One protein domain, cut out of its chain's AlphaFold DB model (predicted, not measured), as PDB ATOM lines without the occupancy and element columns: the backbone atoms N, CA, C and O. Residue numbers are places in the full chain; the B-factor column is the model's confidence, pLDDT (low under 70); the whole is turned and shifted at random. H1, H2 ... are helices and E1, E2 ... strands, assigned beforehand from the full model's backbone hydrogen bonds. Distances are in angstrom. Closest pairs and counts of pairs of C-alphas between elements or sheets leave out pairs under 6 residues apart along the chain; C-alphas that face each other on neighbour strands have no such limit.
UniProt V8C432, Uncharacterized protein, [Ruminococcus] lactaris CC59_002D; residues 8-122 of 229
ATOM      1  N   ARG A   8     205.931 105.513 181.311       86.44
ATOM      2  CA  ARG A   8     206.049 106.625 182.259       86.44
ATOM      3  C   ARG A   8     204.846 106.575 183.184       86.44
ATOM      4  O   ARG A   8     203.717 106.467 182.707       86.44
ATOM      5  N   ASN A   9     205.096 106.651 184.482       89.25
ATOM      6  CA  ASN A   9     204.061 106.683 185.501       89.25
ATOM      7  C   ASN A   9     203.728 108.136 185.832       89.25
ATOM      8  O   ASN A   9     204.622 108.948 186.077       89.25
ATOM      9  N   PHE A  10     202.437 108.459 185.804       92.94
ATOM     10  CA  PHE A  10     201.913 109.771 186.166       92.94
ATOM     11  C   PHE A  10     201.248 109.672 187.531       92.94
ATOM     12  O   PHE A  10     200.295 108.917 187.712       92.94
ATOM     13  N   HIS A  11     201.729 110.464 188.479       93.44
ATOM     14  CA  HIS A  11     201.137 110.569 189.805       93.44
ATOM     15  C   HIS A  11     200.555 111.969 189.964       93.44
ATOM     16  O   HIS A  11     201.298 112.946 189.878       93.44
ATOM     17  N   ILE A  12     199.240 112.065 190.156       93.62
ATOM     18  CA  ILE A  12     198.522 113.336 190.304       93.62
ATOM     19  C   ILE A  12     198.299 113.601 191.790       93.62
ATOM     20  O   ILE A  12     197.852 112.724 192.526       93.62
ATOM     21  N   TYR A  13     198.595 114.823 192.214       94.31
ATOM     22  CA  TYR A  13     198.470 115.276 193.592       94.31
ATOM     23  C   TYR A  13     197.685 116.573 193.657       94.31
ATOM     24  O   TYR A  13     197.639 117.332 192.689       94.31
ATOM     25  N   TYR A  14     197.151 116.845 194.842       94.31
ATOM     26  CA  TYR A  14     196.542 118.113 195.207       94.31
ATOM     27  C   TYR A  14     197.284 118.720 196.402       94.31
ATOM     28  O   TYR A  14     197.692 118.002 197.317       94.31
ATOM     29  N   SER A  15     197.491 120.036 196.394       93.81
ATOM     30  CA  SER A  15     198.078 120.775 197.514       93.81
ATOM     31  C   SER A  15     197.247 122.012 197.826       93.81
ATOM     32  O   SER A  15     197.174 122.918 196.999       93.81
ATOM     33  N   ASP A  16     196.700 122.087 199.042       93.94
ATOM     34  CA  ASP A  16     195.898 123.231 199.501       93.94
ATOM     35  C   ASP A  16     196.679 124.545 199.472       93.94
ATOM     36  O   ASP A  16     196.195 125.565 198.986       93.94
ATOM     37  N   GLY A  17     197.927 124.519 199.953       91.44
ATOM     38  CA  GLY A  17     198.792 125.700 199.953       91.44
ATOM     39  C   GLY A  17     199.063 126.205 198.536       91.44
ATOM     40  O   GLY A  17     198.959 127.403 198.275       91.44
ATOM     41  N   LYS A  18     199.335 125.286 197.602       91.94
ATOM     42  CA  LYS A  18     199.508 125.617 196.185       91.94
ATOM     43  C   LYS A  18     198.206 126.137 195.573       91.94
ATOM     44  O   LYS A  18     198.233 127.163 194.901       91.94
ATOM     45  N   ALA A  19     197.077 125.488 195.864       95.31
ATOM     46  CA  ALA A  19     195.758 125.903 195.401       95.31
ATOM     47  C   ALA A  19     195.443 127.335 195.835       95.31
ATOM     48  O   ALA A  19     194.980 128.136 195.030       95.31
ATOM     49  N   TYR A  20     195.713 127.672 197.097       94.38
ATOM     50  CA  TYR A  20     195.501 129.015 197.616       94.38
ATOM     51  C   TYR A  20     196.350 130.050 196.868       94.38
ATOM     52  O   TYR A  20     195.808 131.039 196.374       94.38
ATOM     53  N   SER A  21     197.660 129.812 196.742       93.12
ATOM     54  CA  SER A  21     198.571 130.723 196.043       93.12
ATOM     55  C   SER A  21     198.199 130.911 194.570       93.12
ATOM     56  O   SER A  21     198.096 132.047 194.114       93.12
ATOM     57  N   GLU A  22     197.930 129.826 193.842       95.44
ATOM     58  CA  GLU A  22     197.558 129.886 192.424       95.44
ATOM     59  C   GLU A  22     196.200 130.561 192.218       95.44
ATOM     60  O   GLU A  22     196.066 131.407 191.339       95.44
ATOM     61  N   LYS A  23     195.196 130.273 193.060       95.44
ATOM     62  CA  LYS A  23     193.896 130.964 192.997       95.44
ATOM     63  C   LYS A  23     194.046 132.469 193.202       95.44
ATOM     64  O   LYS A  23     193.370 133.238 192.523       95.44
ATOM     65  N   GLN A  24     194.908 132.897 194.126       94.50
ATOM     66  CA  GLN A  24     195.194 134.320 194.335       94.50
ATOM     67  C   GLN A  24     195.849 134.945 193.100       94.50
ATOM     68  O   GLN A  24     195.441 136.023 192.673       94.50
ATOM     69  N   GLU A  25     196.818 134.261 192.495       94.19
ATOM     70  CA  GLU A  25     197.495 134.735 191.287       94.19
ATOM     71  C   GLU A  25     196.540 134.837 190.088       94.19
ATOM     72  O   GLU A  25     196.506 135.872 189.421       94.19
ATOM     73  N   ILE A  26     195.701 133.818 189.864       93.25
ATOM     74  CA  ILE A  26     194.677 133.802 188.808       93.25
ATOM     75  C   ILE A  26     193.706 134.973 188.995       93.25
ATOM     76  O   ILE A  26     193.506 135.757 188.068       93.25
ATOM     77  N   LYS A  27     193.160 135.157 190.205       93.62
ATOM     78  CA  LYS A  27     192.248 136.275 190.511       93.62
ATOM     79  C   LYS A  27     192.901 137.633 190.275       93.62
ATOM     80  O   LYS A  27     192.303 138.510 189.663       93.62
ATOM     81  N   GLN A  28     194.144 137.811 190.725       94.50
ATOM     82  CA  GLN A  28     194.877 139.057 190.501       94.50
ATOM     83  C   GLN A  28     195.149 139.307 189.016       94.50
ATOM     84  O   GLN A  28     195.092 140.455 188.576       94.50
ATOM     85  N   ARG A  29     195.448 138.261 188.239       93.06
ATOM     86  CA  ARG A  29     195.647 138.364 186.791       93.06
ATOM     87  C   ARG A  29     194.362 138.794 186.089       93.06
ATOM     88  O   ARG A  29     194.417 139.735 185.305       93.06
ATOM     89  N   ILE A  30     193.233 138.156 186.397       93.19
ATOM     90  CA  ILE A  30     191.924 138.494 185.818       93.19
ATOM     91  C   ILE A  30     191.557 139.939 186.154       93.19
ATOM     92  O   ILE A  30     191.293 140.711 185.242       93.19
ATOM     93  N   HIS A  31     191.703 140.351 187.416       92.88
ATOM     94  CA  HIS A  31     191.447 141.732 187.845       92.88
ATOM     95  C   HIS A  31     192.310 142.770 187.111       92.88
ATOM     96  O   HIS A  31     191.868 143.875 186.800       92.88
ATOM     97  N   ARG A  32     193.578 142.443 186.824       92.44
ATOM     98  CA  ARG A  32     194.456 143.320 186.028       92.44
ATOM     99  C   ARG A  32     193.997 143.410 184.574       92.44
ATOM    100  O   ARG A  32     194.067 144.493 184.000       92.44
ATOM    101  N   LEU A  33     193.568 142.291 183.990       91.06
ATOM    102  CA  LEU A  33     193.050 142.251 182.623       91.06
ATOM    103  C   LEU A  33     191.729 143.009 182.504       91.06
ATOM    104  O   LEU A  33     191.582 143.784 181.568       91.06
ATOM    105  N   GLU A  34     190.825 142.853 183.466       91.31
ATOM    106  CA  GLU A  34     189.554 143.578 183.535       91.31
ATOM    107  C   GLU A  34     189.793 145.092 183.561       91.31
ATOM    108  O   GLU A  34     189.382 145.797 182.644       91.31
ATOM    109  N   LYS A  35     190.613 145.583 184.502       92.06
ATOM    110  CA  LYS A  35     190.994 147.007 184.561       92.06
ATOM    111  C   LYS A  35     191.624 147.526 183.272       92.06
ATOM    112  O   LYS A  35     191.420 148.680 182.893       92.06
ATOM    113  N   TYR A  36     192.444 146.703 182.623       89.88
ATOM    114  CA  TYR A  36     193.051 147.059 181.349       89.88
ATOM    115  C   TYR A  36     191.991 147.180 180.248       89.88
ATOM    116  O   TYR A  36     191.973 148.183 179.536       89.88
ATOM    117  N   LEU A  37     191.076 146.215 180.148       89.38
ATOM    118  CA  LEU A  37     189.999 146.219 179.162       89.38
ATOM    119  C   LEU A  37     189.026 147.375 179.386       89.38
ATOM    120  O   LEU A  37     188.706 148.061 178.418       89.38
ATOM    121  N   ASP A  38     188.661 147.674 180.632       88.75
ATOM    122  CA  ASP A  38     187.839 148.835 180.991       88.75
ATOM    123  C   ASP A  38     188.465 150.148 180.511       88.75
ATOM    124  O   ASP A  38     187.791 151.012 179.954       88.75
ATOM    125  N   SER A  39     189.788 150.283 180.640       87.44
ATOM    126  CA  SER A  39     190.513 151.463 180.150       87.44
ATOM    127  C   SER A  39     190.541 151.581 178.617       87.44
ATOM    128  O   SER A  39     190.807 152.666 178.079       87.44
ATOM    129  N   CYS A  40     190.290 150.472 177.917       85.50
ATOM    130  CA  CYS A  40     190.213 150.364 176.462       85.50
ATOM    131  C   CYS A  40     188.778 150.508 175.926       85.50
ATOM    132  O   CYS A  40     188.610 150.734 174.726       85.50
ATOM    133  N   VAL A  41     187.749 150.412 176.776       86.44
ATOM    134  CA  VAL A  41     186.352 150.599 176.365       86.44
ATOM    135  C   VAL A  41     186.172 151.987 175.743       86.44
ATOM    136  O   VAL A  41     186.599 153.006 176.282       86.44
ATOM    137  N   GLY A  42     185.548 152.025 174.566       80.19
ATOM    138  CA  GLY A  42     185.311 153.255 173.812       80.19
ATOM    139  C   GLY A  42     186.492 153.743 172.969       80.19
ATOM    140  O   GLY A  42     186.315 154.714 172.234       80.19
ATOM    141  N   LYS A  43     187.651 153.072 173.013       84.00
ATOM    142  CA  LYS A  43     188.822 153.381 172.178       84.00
ATOM    143  C   LYS A  43     188.946 152.398 171.013       84.00
ATOM    144  O   LYS A  43     188.555 151.233 171.122       84.00
ATOM    145  N   GLU A  44     189.517 152.863 169.906       81.81
ATOM    146  CA  GLU A  44     189.905 151.995 168.792       81.81
ATOM    147  C   GLU A  44     191.074 151.110 169.247       81.81
ATOM    148  O   GLU A  44     192.098 151.608 169.718       81.81
ATOM    149  N   CYS A  45     190.896 149.792 169.182       76.62
ATOM    150  CA  CYS A  45     191.845 148.829 169.727       76.62
ATOM    151  C   CYS A  45     192.368 147.909 168.626       76.62
ATOM    152  O   CYS A  45     191.617 147.416 167.785       76.62
ATOM    153  N   VAL A  46     193.664 147.607 168.686       78.19
ATOM    154  CA  VAL A  46     194.248 146.497 167.927       78.19
ATOM    155  C   VAL A  46     193.651 145.182 168.461       78.19
ATOM    156  O   VAL A  46     193.349 145.102 169.657       78.19
ATOM    157  N   PRO A  47     193.459 144.143 167.626       76.69
ATOM    158  CA  PRO A  47     192.950 142.861 168.093       76.69
ATOM    159  C   PRO A  47     193.740 142.323 169.290       76.69
ATOM    160  O   PRO A  47     194.948 142.101 169.212       76.69
ATOM    161  N   PHE A  48     193.038 142.082 170.399       83.38
ATOM    162  CA  PHE A  48     193.643 141.513 171.597       83.38
ATOM    163  C   PHE A  48     194.085 140.064 171.351       83.38
ATOM    164  O   PHE A  48     193.416 139.303 170.635       83.38
ATOM    165  N   GLY A  49     195.210 139.697 171.969       82.44
ATOM    166  CA  GLY A  49     195.823 138.376 171.844       82.44
ATOM    167  C   GLY A  49     194.964 137.232 172.406       82.44
ATOM    168  O   GLY A  49     193.998 137.464 173.141       82.44
ATOM    169  N   PRO A  50     195.325 135.974 172.092       84.31
ATOM    170  CA  PRO A  50     194.545 134.790 172.461       84.31
ATOM    171  C   PRO A  50     194.392 134.608 173.977       84.31
ATOM    172  O   PRO A  50     193.377 134.083 174.424       84.31
ATOM    173  N   GLU A  51     195.349 135.084 174.776       83.31
ATOM    174  CA  GLU A  51     195.261 135.007 176.239       83.31
ATOM    175  C   GLU A  51     194.083 135.797 176.812       83.31
ATOM    176  O   GLU A  51     193.422 135.319 177.725       83.31
ATOM    177  N   ILE A  52     193.779 136.976 176.264       85.75
ATOM    178  CA  ILE A  52     192.649 137.792 176.724       85.75
ATOM    179  C   ILE A  52     191.333 137.135 176.307       85.75
ATOM    180  O   ILE A  52     190.415 137.023 177.113       85.75
ATOM    181  N   ARG A  53     191.269 136.622 175.073       85.38
ATOM    182  CA  ARG A  53     190.079 135.944 174.528       85.38
ATOM    183  C   ARG A  53     189.733 134.641 175.251       85.38
ATOM    184  O   ARG A  53     188.598 134.185 175.160       85.38
ATOM    185  N   LYS A  54     190.693 134.040 175.963       88.50
ATOM    186  CA  LYS A  54     190.446 132.884 176.834       88.50
ATOM    187  C   LYS A  54     189.551 133.258 178.021       88.50
ATOM    188  O   LYS A  54     188.694 132.460 178.384       88.50
ATOM    189  N   TYR A  55     189.747 134.443 178.605       90.56
ATOM    190  CA  TYR A  55     189.069 134.872 179.837       90.56
ATOM    191  C   TYR A  55     187.974 135.910 179.622       90.56
ATOM    192  O   TYR A  55     187.169 136.102 180.521       90.56
ATOM    193  N   PHE A  56     187.929 136.572 178.465       92.12
ATOM    194  CA  PHE A  56     186.955 137.620 178.178       92.12
ATOM    195  C   PHE A  56     186.347 137.458 176.785       92.12
ATOM    196  O   PHE A  56     187.055 137.284 175.787       92.12
ATOM    197  N   HIS A  57     185.027 137.583 176.713       89.81
ATOM    198  CA  HIS A  57     184.283 137.783 175.480       89.81
ATOM    199  C   HIS A  57     184.318 139.269 175.115       89.81
ATOM    200  O   HIS A  57     183.834 140.128 175.849       89.81
ATOM    201  N   LEU A  58     184.946 139.581 173.980       88.94
ATOM    202  CA  LEU A  58     185.176 140.955 173.539       88.94
ATOM    203  C   LEU A  58     184.123 141.361 172.511       88.94
ATOM    204  O   LEU A  58     184.127 140.871 171.380       88.94
ATOM    205  N   ASN A  59     183.257 142.291 172.899       86.00
ATOM    206  CA  ASN A  59     182.200 142.831 172.059       86.00
ATOM    207  C   ASN A  59     182.654 144.168 171.462       86.00
ATOM    208  O   ASN A  59     182.953 145.115 172.189       86.00
ATOM    209  N   TYR A  60     182.689 144.261 170.134       86.56
ATOM    210  CA  TYR A  60     183.086 145.469 169.403       86.56
ATOM    211  C   TYR A  60     181.864 146.249 168.898       86.56
ATOM    212  O   TYR A  60     180.760 145.711 168.782       86.56
ATOM    213  N   LYS A  61     182.039 147.543 168.604       85.50
ATOM    214  CA  LYS A  61     181.027 148.342 167.894       85.50
ATOM    215  C   LYS A  61     180.926 147.898 166.424       85.50
ATOM    216  O   LYS A  61     181.710 147.084 165.944       85.50
ATOM    217  N   LYS A  62     179.952 148.455 165.691       81.12
ATOM    218  CA  LYS A  62     179.709 148.156 164.261       81.12
ATOM    219  C   LYS A  62     180.916 148.438 163.351       81.12
ATOM    220  O   LYS A  62     180.950 147.934 162.239       81.12
ATOM    221  N   ASP A  63     181.885 149.222 163.824       80.38
ATOM    222  CA  ASP A  63     183.159 149.493 163.148       80.38
ATOM    223  C   ASP A  63     184.155 148.317 163.204       80.38
ATOM    224  O   ASP A  63     185.166 148.339 162.507       80.38
ATOM    225  N   GLY A  64     183.889 147.298 164.031       75.25
ATOM    226  CA  GLY A  64     184.750 146.131 164.226       75.25
ATOM    227  C   GLY A  64     186.072 146.418 164.946       75.25
ATOM    228  O   GLY A  64     186.898 145.514 165.059       75.25
ATOM    229  N   LYS A  65     186.290 147.647 165.432       79.19
ATOM    230  CA  LYS A  65     187.581 148.098 165.980       79.19
ATOM    231  C   LYS A  65     187.477 148.757 167.349       79.19
ATOM    232  O   LYS A  65     188.396 148.640 168.157       79.19
ATOM    233  N   THR A  66     186.365 149.422 167.642       84.12
ATOM    234  CA  THR A  66     186.155 150.048 168.948       84.12
ATOM    235  C   THR A  66     185.599 149.023 169.920       84.12
ATOM    236  O   THR A  66     184.523 148.463 169.688       84.12
ATOM    237  N   LEU A  67     186.305 148.783 171.027       85.50
ATOM    238  CA  LEU A  67     185.825 147.883 172.073       85.50
ATOM    239  C   LEU A  67     184.591 148.506 172.744       85.50
ATOM    240  O   LEU A  67     184.651 149.618 173.271       85.50
ATOM    241  N   LYS A  68     183.455 147.808 172.692       85.44
ATOM    242  CA  LYS A  68     182.199 148.235 173.322       85.44
ATOM    243  C   LYS A  68     182.114 147.735 174.758       85.44
ATOM    244  O   LYS A  68     181.716 148.497 175.629       85.44
ATOM    245  N   LEU A  69     182.436 146.463 174.970       86.00
ATOM    246  CA  LEU A  69     182.337 145.800 176.264       86.00
ATOM    247  C   LEU A  69     183.257 144.578 176.278       86.00
ATOM    248  O   LEU A  69     183.385 143.888 175.264       86.00
ATOM    249  N   ALA A  70     183.867 144.309 177.425       88.00
ATOM    250  CA  ALA A  70     184.513 143.041 177.713       88.00
ATOM    251  C   ALA A  70     183.703 142.333 178.800       88.00
ATOM    252  O   ALA A  70     183.556 142.858 179.897       88.00
ATOM    253  N   GLU A  71     183.155 141.166 178.483       88.44
ATOM    254  CA  GLU A  71     182.428 140.335 179.442       88.44
ATOM    255  C   GLU A  71     183.341 139.206 179.906       88.44
ATOM    256  O   GLU A  71     183.963 138.533 179.080       88.44
ATOM    257  N   GLU A  72     183.451 138.986 181.214       91.75
ATOM    258  CA  GLU A  72     184.233 137.870 181.743       91.75
ATOM    259  C   GLU A  72     183.617 136.531 181.307       91.75
ATOM    260  O   GLU A  72     182.429 136.267 181.488       91.75
ATOM    261  N   ASN A  73     184.449 135.651 180.756       92.31
ATOM    262  CA  ASN A  73     184.115 134.254 180.532       92.31
ATOM    263  C   ASN A  73     184.250 133.496 181.858       92.31
ATOM    264  O   ASN A  73     185.251 132.817 182.116       92.31
ATOM    265  N   THR A  74     183.224 133.622 182.697       91.56
ATOM    266  CA  THR A  74     183.169 133.020 184.037       91.56
ATOM    267  C   THR A  74     183.430 131.516 184.005       91.56
ATOM    268  O   THR A  74     184.163 131.002 184.843       91.56
ATOM    269  N   SER A  75     182.942 130.805 182.983       93.12
ATOM    270  CA  SER A  75     183.173 129.364 182.827       93.12
ATOM    271  C   SER A  75     184.657 129.020 182.635       93.12
ATOM    272  O   SER A  75     185.169 128.081 183.252       93.12
ATOM    273  N   ALA A  76     185.383 129.784 181.812       91.94
ATOM    274  CA  ALA A  76     186.818 129.574 181.618       91.94
ATOM    275  C   ALA A  76     187.624 129.895 182.885       91.94
ATOM    276  O   ALA A  76     188.578 129.179 183.206       91.94
ATOM    277  N   VAL A  77     187.221 130.941 183.608       92.31
ATOM    278  CA  VAL A  77     187.832 131.355 184.876       92.31
ATOM    279  C   VAL A  77     187.610 130.306 185.964       92.31
ATOM    280  O   VAL A  77     188.572 129.845 186.580       92.31
ATOM    281  N   GLU A  78     186.370 129.865 186.172       93.56
ATOM    282  CA  GLU A  78     186.026 128.831 187.150       93.56
ATOM    283  C   GLU A  78     186.739 127.513 186.856       93.56
ATOM    284  O   GLU A  78     187.269 126.876 187.769       93.56
ATOM    285  N   LYS A  79     186.829 127.129 185.577       93.94
ATOM    286  CA  LYS A  79     187.576 125.940 185.165       93.94
ATOM    287  C   LYS A  79     189.043 126.038 185.573       93.94
ATOM    288  O   LYS A  79     189.569 125.084 186.144       93.94
ATOM    289  N   GLU A  80     189.705 127.165 185.330       93.25
ATOM    290  CA  GLU A  80     191.104 127.337 185.730       93.25
ATOM    291  C   GLU A  80     191.276 127.375 187.255       93.25
ATOM    292  O   GLU A  80     192.172 126.720 187.789       93.25
ATOM    293  N   LEU A  81     190.368 128.039 187.976       93.38
ATOM    294  CA  LEU A  81     190.353 128.043 189.441       93.38
ATOM    295  C   LEU A  81     190.126 126.644 190.035       93.38
ATOM    296  O   LEU A  81     190.670 126.344 191.100       93.38
ATOM    297  N   SER A  82     189.342 125.787 189.373       93.75
ATOM    298  CA  SER A  82     189.087 124.406 189.812       93.75
ATOM    299  C   SER A  82     190.314 123.498 189.676       93.75
ATOM    300  O   SER A  82     190.480 122.561 190.455       93.75
ATOM    301  N   LEU A  83     191.196 123.807 188.720       94.00
ATOM    302  CA  LEU A  83     192.430 123.063 188.463       94.00
ATOM    303  C   LEU A  83     193.601 123.541 189.334       94.00
ATOM    304  O   LEU A  83     194.629 122.865 189.404       94.00
ATOM    305  N   ALA A  84     193.452 124.676 190.021       94.69
ATOM    306  CA  ALA A  84     194.472 125.209 190.910       94.69
ATOM    307  C   ALA A  84     194.797 124.231 192.050       94.69
ATOM    308  O   ALA A  84     193.908 123.679 192.703       94.69
ATOM    309  N   GLY A  85     196.089 124.056 192.322       93.44
ATOM    310  CA  GLY A  85     196.607 123.153 193.347       93.44
ATOM    311  C   GLY A  85     196.889 121.734 192.871       93.44
ATOM    312  O   GLY A  85     197.603 121.011 193.572       93.44
ATOM    313  N   TYR A  86     196.403 121.342 191.690       95.12
ATOM    314  CA  TYR A  86     196.770 120.063 191.094       95.12
ATOM    315  C   TYR A  86     198.168 120.119 190.476       95.12
ATOM    316  O   TYR A  86     198.590 121.108 189.875       95.12
ATOM    317  N   PHE A  87     198.925 119.037 190.624       93.00
ATOM    318  CA  PHE A  87     200.213 118.874 189.959       93.00
ATOM    319  C   PHE A  87     200.523 117.403 189.723       93.00
ATOM    320  O   PHE A  87     200.007 116.531 190.420       93.00
ATOM    321  N   ALA A  88     201.379 117.134 188.738       93.25
ATOM    322  CA  ALA A  88     201.786 115.784 188.390       93.25
ATOM    323  C   ALA A  88     203.290 115.583 188.597       93.25
ATOM    324  O   ALA A  88     204.093 116.456 188.264       93.25
ATOM    325  N   ILE A  89     203.660 114.411 189.106       91.12
ATOM    326  CA  ILE A  89     205.033 113.900 189.076       91.12
ATOM    327  C   ILE A  89     205.078 112.799 188.023       91.12
ATOM    328  O   ILE A  89     204.277 111.863 188.067       91.12
ATOM    329  N   VAL A  90     206.013 112.928 187.083       91.81
ATOM    330  CA  VAL A  90     206.253 111.941 186.027       91.81
ATOM    331  C   VAL A  90     207.507 111.155 186.382       91.81
ATOM    332  O   VAL A  90     208.572 111.750 186.544       91.81
ATOM    333  N   SER A  91     207.382 109.835 186.493       87.88
ATOM    334  CA  SER A  91     208.486 108.929 186.828       87.88
ATOM    335  C   SER A  91     208.701 107.886 185.728       87.88
ATOM    336  O   SER A  91     207.746 107.433 185.093       87.88
ATOM    337  N   SER A  92     209.957 107.510 185.478       87.81
ATOM    338  CA  SER A  92     210.312 106.330 184.669       87.81
ATOM    339  C   SER A  92     210.116 105.025 185.432       87.81
ATOM    340  O   SER A  92     209.923 103.975 184.822       87.81
ATOM    341  N   ASP A  93     210.157 105.104 186.756       84.94
ATOM    342  CA  ASP A  93     210.210 103.954 187.638       84.94
ATOM    343  C   ASP A  93     208.798 103.578 188.083       84.94
ATOM    344  O   ASP A  93     207.920 104.436 188.237       84.94
ATOM    345  N   ASN A  94     208.566 102.280 188.276       86.69
ATOM    346  CA  ASN A  94     207.300 101.786 188.799       86.69
ATOM    347  C   ASN A  94     207.285 101.941 190.321       86.69
ATOM    348  O   ASN A  94     208.016 101.243 191.015       86.69
ATOM    349  N   MET A  95     206.477 102.874 190.817       89.50
ATOM    350  CA  MET A  95     206.364 103.198 192.238       89.50
ATOM    351  C   MET A  95     204.953 103.669 192.571       89.50
ATOM    352  O   MET A  95     204.174 104.049 191.695       89.50
ATOM    353  N   THR A  96     204.618 103.666 193.852       91.38
ATOM    354  CA  THR A  96     203.366 104.231 194.352       91.38
ATOM    355  C   THR A  96     203.404 105.762 194.327       91.38
ATOM    356  O   THR A  96     204.465 106.388 194.367       91.38
ATOM    357  N   ALA A  97     202.230 106.405 194.332       90.19
ATOM    358  CA  ALA A  97     202.149 107.861 194.471       90.19
ATOM    359  C   ALA A  97     202.789 108.356 195.784       90.19
ATOM    360  O   ALA A  97     203.332 109.454 195.848       90.19
ATOM    361  N   ARG A  98     202.774 107.544 196.847       89.12
ATOM    362  CA  ARG A  98     203.423 107.906 198.109       89.12
ATOM    363  C   ARG A  98     204.947 107.964 197.972       89.12
ATOM    364  O   ARG A  98     205.560 108.947 198.375       89.12
ATOM    365  N   GLU A  99     205.545 106.948 197.371       88.94
ATOM    366  CA  GLU A  99     206.996 106.903 197.158       88.94
ATOM    367  C   GLU A  99     207.449 108.026 196.218       88.94
ATOM    368  O   GLU A  99     208.422 108.725 196.501       88.94
ATOM    369  N   ALA A 100     206.692 108.275 195.146       91.69
ATOM    370  CA  ALA A 100     206.983 109.350 194.205       91.69
ATOM    371  C   ALA A 100     206.988 110.736 194.875       91.69
ATOM    372  O   ALA A 100     207.890 111.539 194.617       91.69
ATOM    373  N   ILE A 101     206.022 111.035 195.755       89.62
ATOM    374  CA  ILE A 101     206.001 112.324 196.462       89.62
ATOM    375  C   ILE A 101     207.095 112.425 197.528       89.62
ATOM    376  O   ILE A 101     207.643 113.510 197.725       89.62
ATOM    377  N   GLU A 102     207.442 111.330 198.208       87.50
ATOM    378  CA  GLU A 102     208.531 111.302 199.190       87.50
ATOM    379  C   GLU A 102     209.894 111.542 198.519       87.50
ATOM    380  O   GLU A 102     210.652 112.405 198.972       87.50
ATOM    381  N   LEU A 103     210.163 110.886 197.383       86.00
ATOM    382  CA  LEU A 103     211.368 111.108 196.573       86.00
ATOM    383  C   LEU A 103     211.431 112.525 195.990       86.00
ATOM    384  O   LEU A 103     212.483 113.164 195.981       86.00
ATOM    385  N   TYR A 104     210.305 113.059 195.523       86.06
ATOM    386  CA  TYR A 104     210.260 114.435 195.033       86.06
ATOM    387  C   TYR A 104     210.543 115.451 196.148       86.06
ATOM    388  O   TYR A 104     211.314 116.392 195.952       86.06
ATOM    389  N   LYS A 105     209.965 115.248 197.339       83.44
ATOM    390  CA  LYS A 105     210.211 116.104 198.507       83.44
ATOM    391  C   LYS A 105     211.654 116.013 198.997       83.44
ATOM    392  O   LYS A 105     212.220 117.041 199.358       83.44
ATOM    393  N   SER A 106     212.263 114.825 199.001       74.06
ATOM    394  CA  SER A 106     213.670 114.679 199.393       74.06
ATOM    395  C   SER A 106     214.589 115.450 198.442       74.06
ATOM    396  O   SER A 106     215.467 116.185 198.899       74.06
ATOM    397  N   ARG A 107     214.307 115.400 197.131       79.62
ATOM    398  CA  ARG A 107     215.007 116.207 196.126       79.62
ATOM    399  C   ARG A 107     214.825 117.707 196.351       79.62
ATOM    400  O   ARG A 107     215.807 118.439 196.307       79.62
ATOM    401  N   ASP A 108     213.605 118.168 196.619       76.38
ATOM    402  CA  ASP A 108     213.320 119.583 196.908       76.38
ATOM    403  C   ASP A 108     214.081 120.080 198.149       76.38
ATOM    404  O   ASP A 108     214.609 121.192 198.152       76.38
ATOM    405  N   VAL A 109     214.222 119.244 199.183       71.56
ATOM    406  CA  VAL A 109     215.045 119.569 200.360       71.56
ATOM    407  C   VAL A 109     216.515 119.727 199.974       71.56
ATOM    408  O   VAL A 109     217.131 120.725 200.355       71.56
ATOM    409  N   SER A 110     217.068 118.812 199.172       68.06
ATOM    410  CA  SER A 110     218.426 118.953 198.635       68.06
ATOM    411  C   SER A 110     218.573 120.220 197.785       68.06
ATOM    412  O   SER A 110     219.510 120.990 197.989       68.06
ATOM    413  N   GLU A 111     217.634 120.503 196.877       69.81
ATOM    414  CA  GLU A 111     217.654 121.701 196.029       69.81
ATOM    415  C   GLU A 111     217.588 122.995 196.849       69.81
ATOM    416  O   GLU A 111     218.344 123.933 196.588       69.81
ATOM    417  N   LYS A 112     216.717 123.065 197.861       73.06
ATOM    418  CA  LYS A 112     216.625 124.209 198.779       73.06
ATOM    419  C   LYS A 112     217.920 124.414 199.550       73.06
ATOM    420  O   LYS A 112     218.358 125.553 199.706       73.06
ATOM    421  N   LEU A 113     218.548 123.326 199.983       68.06
ATOM    422  CA  LEU A 113     219.823 123.341 200.684       68.06
ATOM    423  C   LEU A 113     220.937 123.895 199.766       68.06
ATOM    424  O   LEU A 113     221.570 124.888 200.131       68.06
ATOM    425  N   PHE A 114     221.039 123.431 198.514       65.38
ATOM    426  CA  PHE A 114     221.945 124.004 197.502       65.38
ATOM    427  C   PHE A 114     221.626 125.465 197.126       65.38
ATOM    428  O   PHE A 114     222.534 126.270 196.898       65.38
ATOM    429  N   ARG A 115     220.345 125.850 197.048       65.12
ATOM    430  CA  ARG A 115     219.937 127.244 196.787       65.12
ATOM    431  C   ARG A 115     220.326 128.162 197.937       65.12
ATOM    432  O   ARG A 115     220.816 129.263 197.690       65.12
ATOM    433  N   SER A 116     220.127 127.717 199.176       62.00
ATOM    434  CA  SER A 116     220.515 128.479 200.360       62.00
ATOM    435  C   SER A 116     222.027 128.733 200.377       62.00
ATOM    436  O   SER A 116     222.465 129.848 200.657       62.00
ATOM    437  N   ASP A 117     222.824 127.762 199.937       61.88
ATOM    438  CA  ASP A 117     224.276 127.894 199.840       61.88
ATOM    439  C   ASP A 117     224.752 128.910 198.807       61.88
ATOM    440  O   ASP A 117     225.740 129.597 199.062       61.88
ATOM    441  N   LYS A 118     224.057 129.076 197.670       62.75
ATOM    442  CA  LYS A 118     224.394 130.154 196.717       62.75
ATOM    443  C   LYS A 118     224.395 131.525 197.400       62.75
ATOM    444  O   LYS A 118     225.216 132.378 197.064       62.75
ATOM    445  N   SER A 119     223.507 131.710 198.376       62.47
ATOM    446  CA  SER A 119     223.409 132.929 199.179       62.47
ATOM    447  C   SER A 119     224.416 132.970 200.333       62.47
ATOM    448  O   SER A 119     224.982 134.030 200.582       62.47
ATOM    449  N   TYR A 120     224.667 131.851 201.027       59.25
ATOM    450  CA  TYR A 120     225.527 131.820 202.223       59.25
ATOM    451  C   TYR A 120     227.026 131.646 201.941       59.25
ATOM    452  O   TYR A 120     227.840 132.257 202.626       59.25
ATOM    453  N   LEU A 121     227.402 130.836 200.949       61.56
ATOM    454  CA  LEU A 121     228.796 130.538 200.589       61.56
ATOM    455  C   LEU A 121     229.337 131.474 199.491       61.56
ATOM    456  O   LEU A 121     230.400 131.232 198.929       61.56
ATOM    457  N   GLY A 122     228.604 132.545 199.162       58.59
ATOM    458  CA  GLY A 122     229.056 133.572 198.219       58.59
ATOM    459  C   GLY A 122     229.089 133.127 196.753       58.59
ATOM    460  O   GLY A 122     229.731 133.774 195.928       58.59
TER     461      GLY A 122
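Overview. This is residues 8 to 122 of the 229 residues of an uncharacterized protein of [Ruminococcus] lactaris CC59_002D (UniProt V8C432). The model is a long, narrow L. The long helix H1 runs along the body, with the antiparallel strand pair E1 and E4 at one end and the hairpin of E2 and E3, with short H2, at the other; H3 runs back beside H1, and H4 starts over the E1 and E4 pair, while residues 105 to 122, of which 105 to 120 belong to H4, stick out as the second arm. The printed part has 115 residues, with four named helices and four named strands in the order E1 H1 H2 E2 E3 H3 E4 H4, of mixed class. It is extended, with a radius of gyration of the C-alphas of 21.2 A and spans of 59 by 39 by 23 A.

Arrangement. E1, residues 9 to 14, is the antiparallel neighbour of E4, residues 86 to 91, with N 11 and O 89 2.9 A apart, within hydrogen-bond range. H1, residues 16 to 40, follows by a tight link. H2, residues 50 to 55, is close to H1 but not clearly touching, the closest C-alphas being Leu 33 and Ile 52 at 7.4 A. E2, residues 56 to 60, forms an antiparallel hairpin with E3, residues 67 to 72; N 57 and O 71 are 2.8 A apart, within hydrogen-bond range. The closest C-alphas of H1 and E3 are those of Leu 37 and Ala 70, 6.5 A apart. H3, residues 74 to 83, touches H2 about perpendicular at 87 degrees, closest at the C-alphas of Tyr 55 and Ala 76, 6.0 A. H3 is close to H1 but not clearly touching, at a shallow tilt of 24 degrees, opposite ways; the closest C-alphas are Lys 23 and Leu 81, 5.8 A. H4, residues 97 to 120, has its closest C-alphas to E1 at His 11 and Ala 97, 5.5 A; it is apart from H1. Every O i to N i+4 pair is within hydrogen-bond range in H1 and H3, against 19 of 20 in H4 and 1 of 2 in H2.

Along the chain. E1 begins at C-alpha 9, (204.061, 106.683, 185.501), and spans 16.8 A; E4 spans 16.7 A. H1 spans 36.0 A and ends at C-alpha 40, (190.213, 150.364, 176.462). H2 spans 9.2 A, E2 12.4 A, E3 14.0 A and H3 14.3 A. H4 spans 34.4 A and ends at C-alpha 120, (225.527, 131.820, 202.223).

Size, cuts and confidence. The two C-alphas farthest apart are those of Lys 62 and Leu 121, 63.6 A. The printed part has no cut and no long link. Mean pLDDT of the printed part is 85.9; residues 110 to 111 and 113 to 122 are under 70.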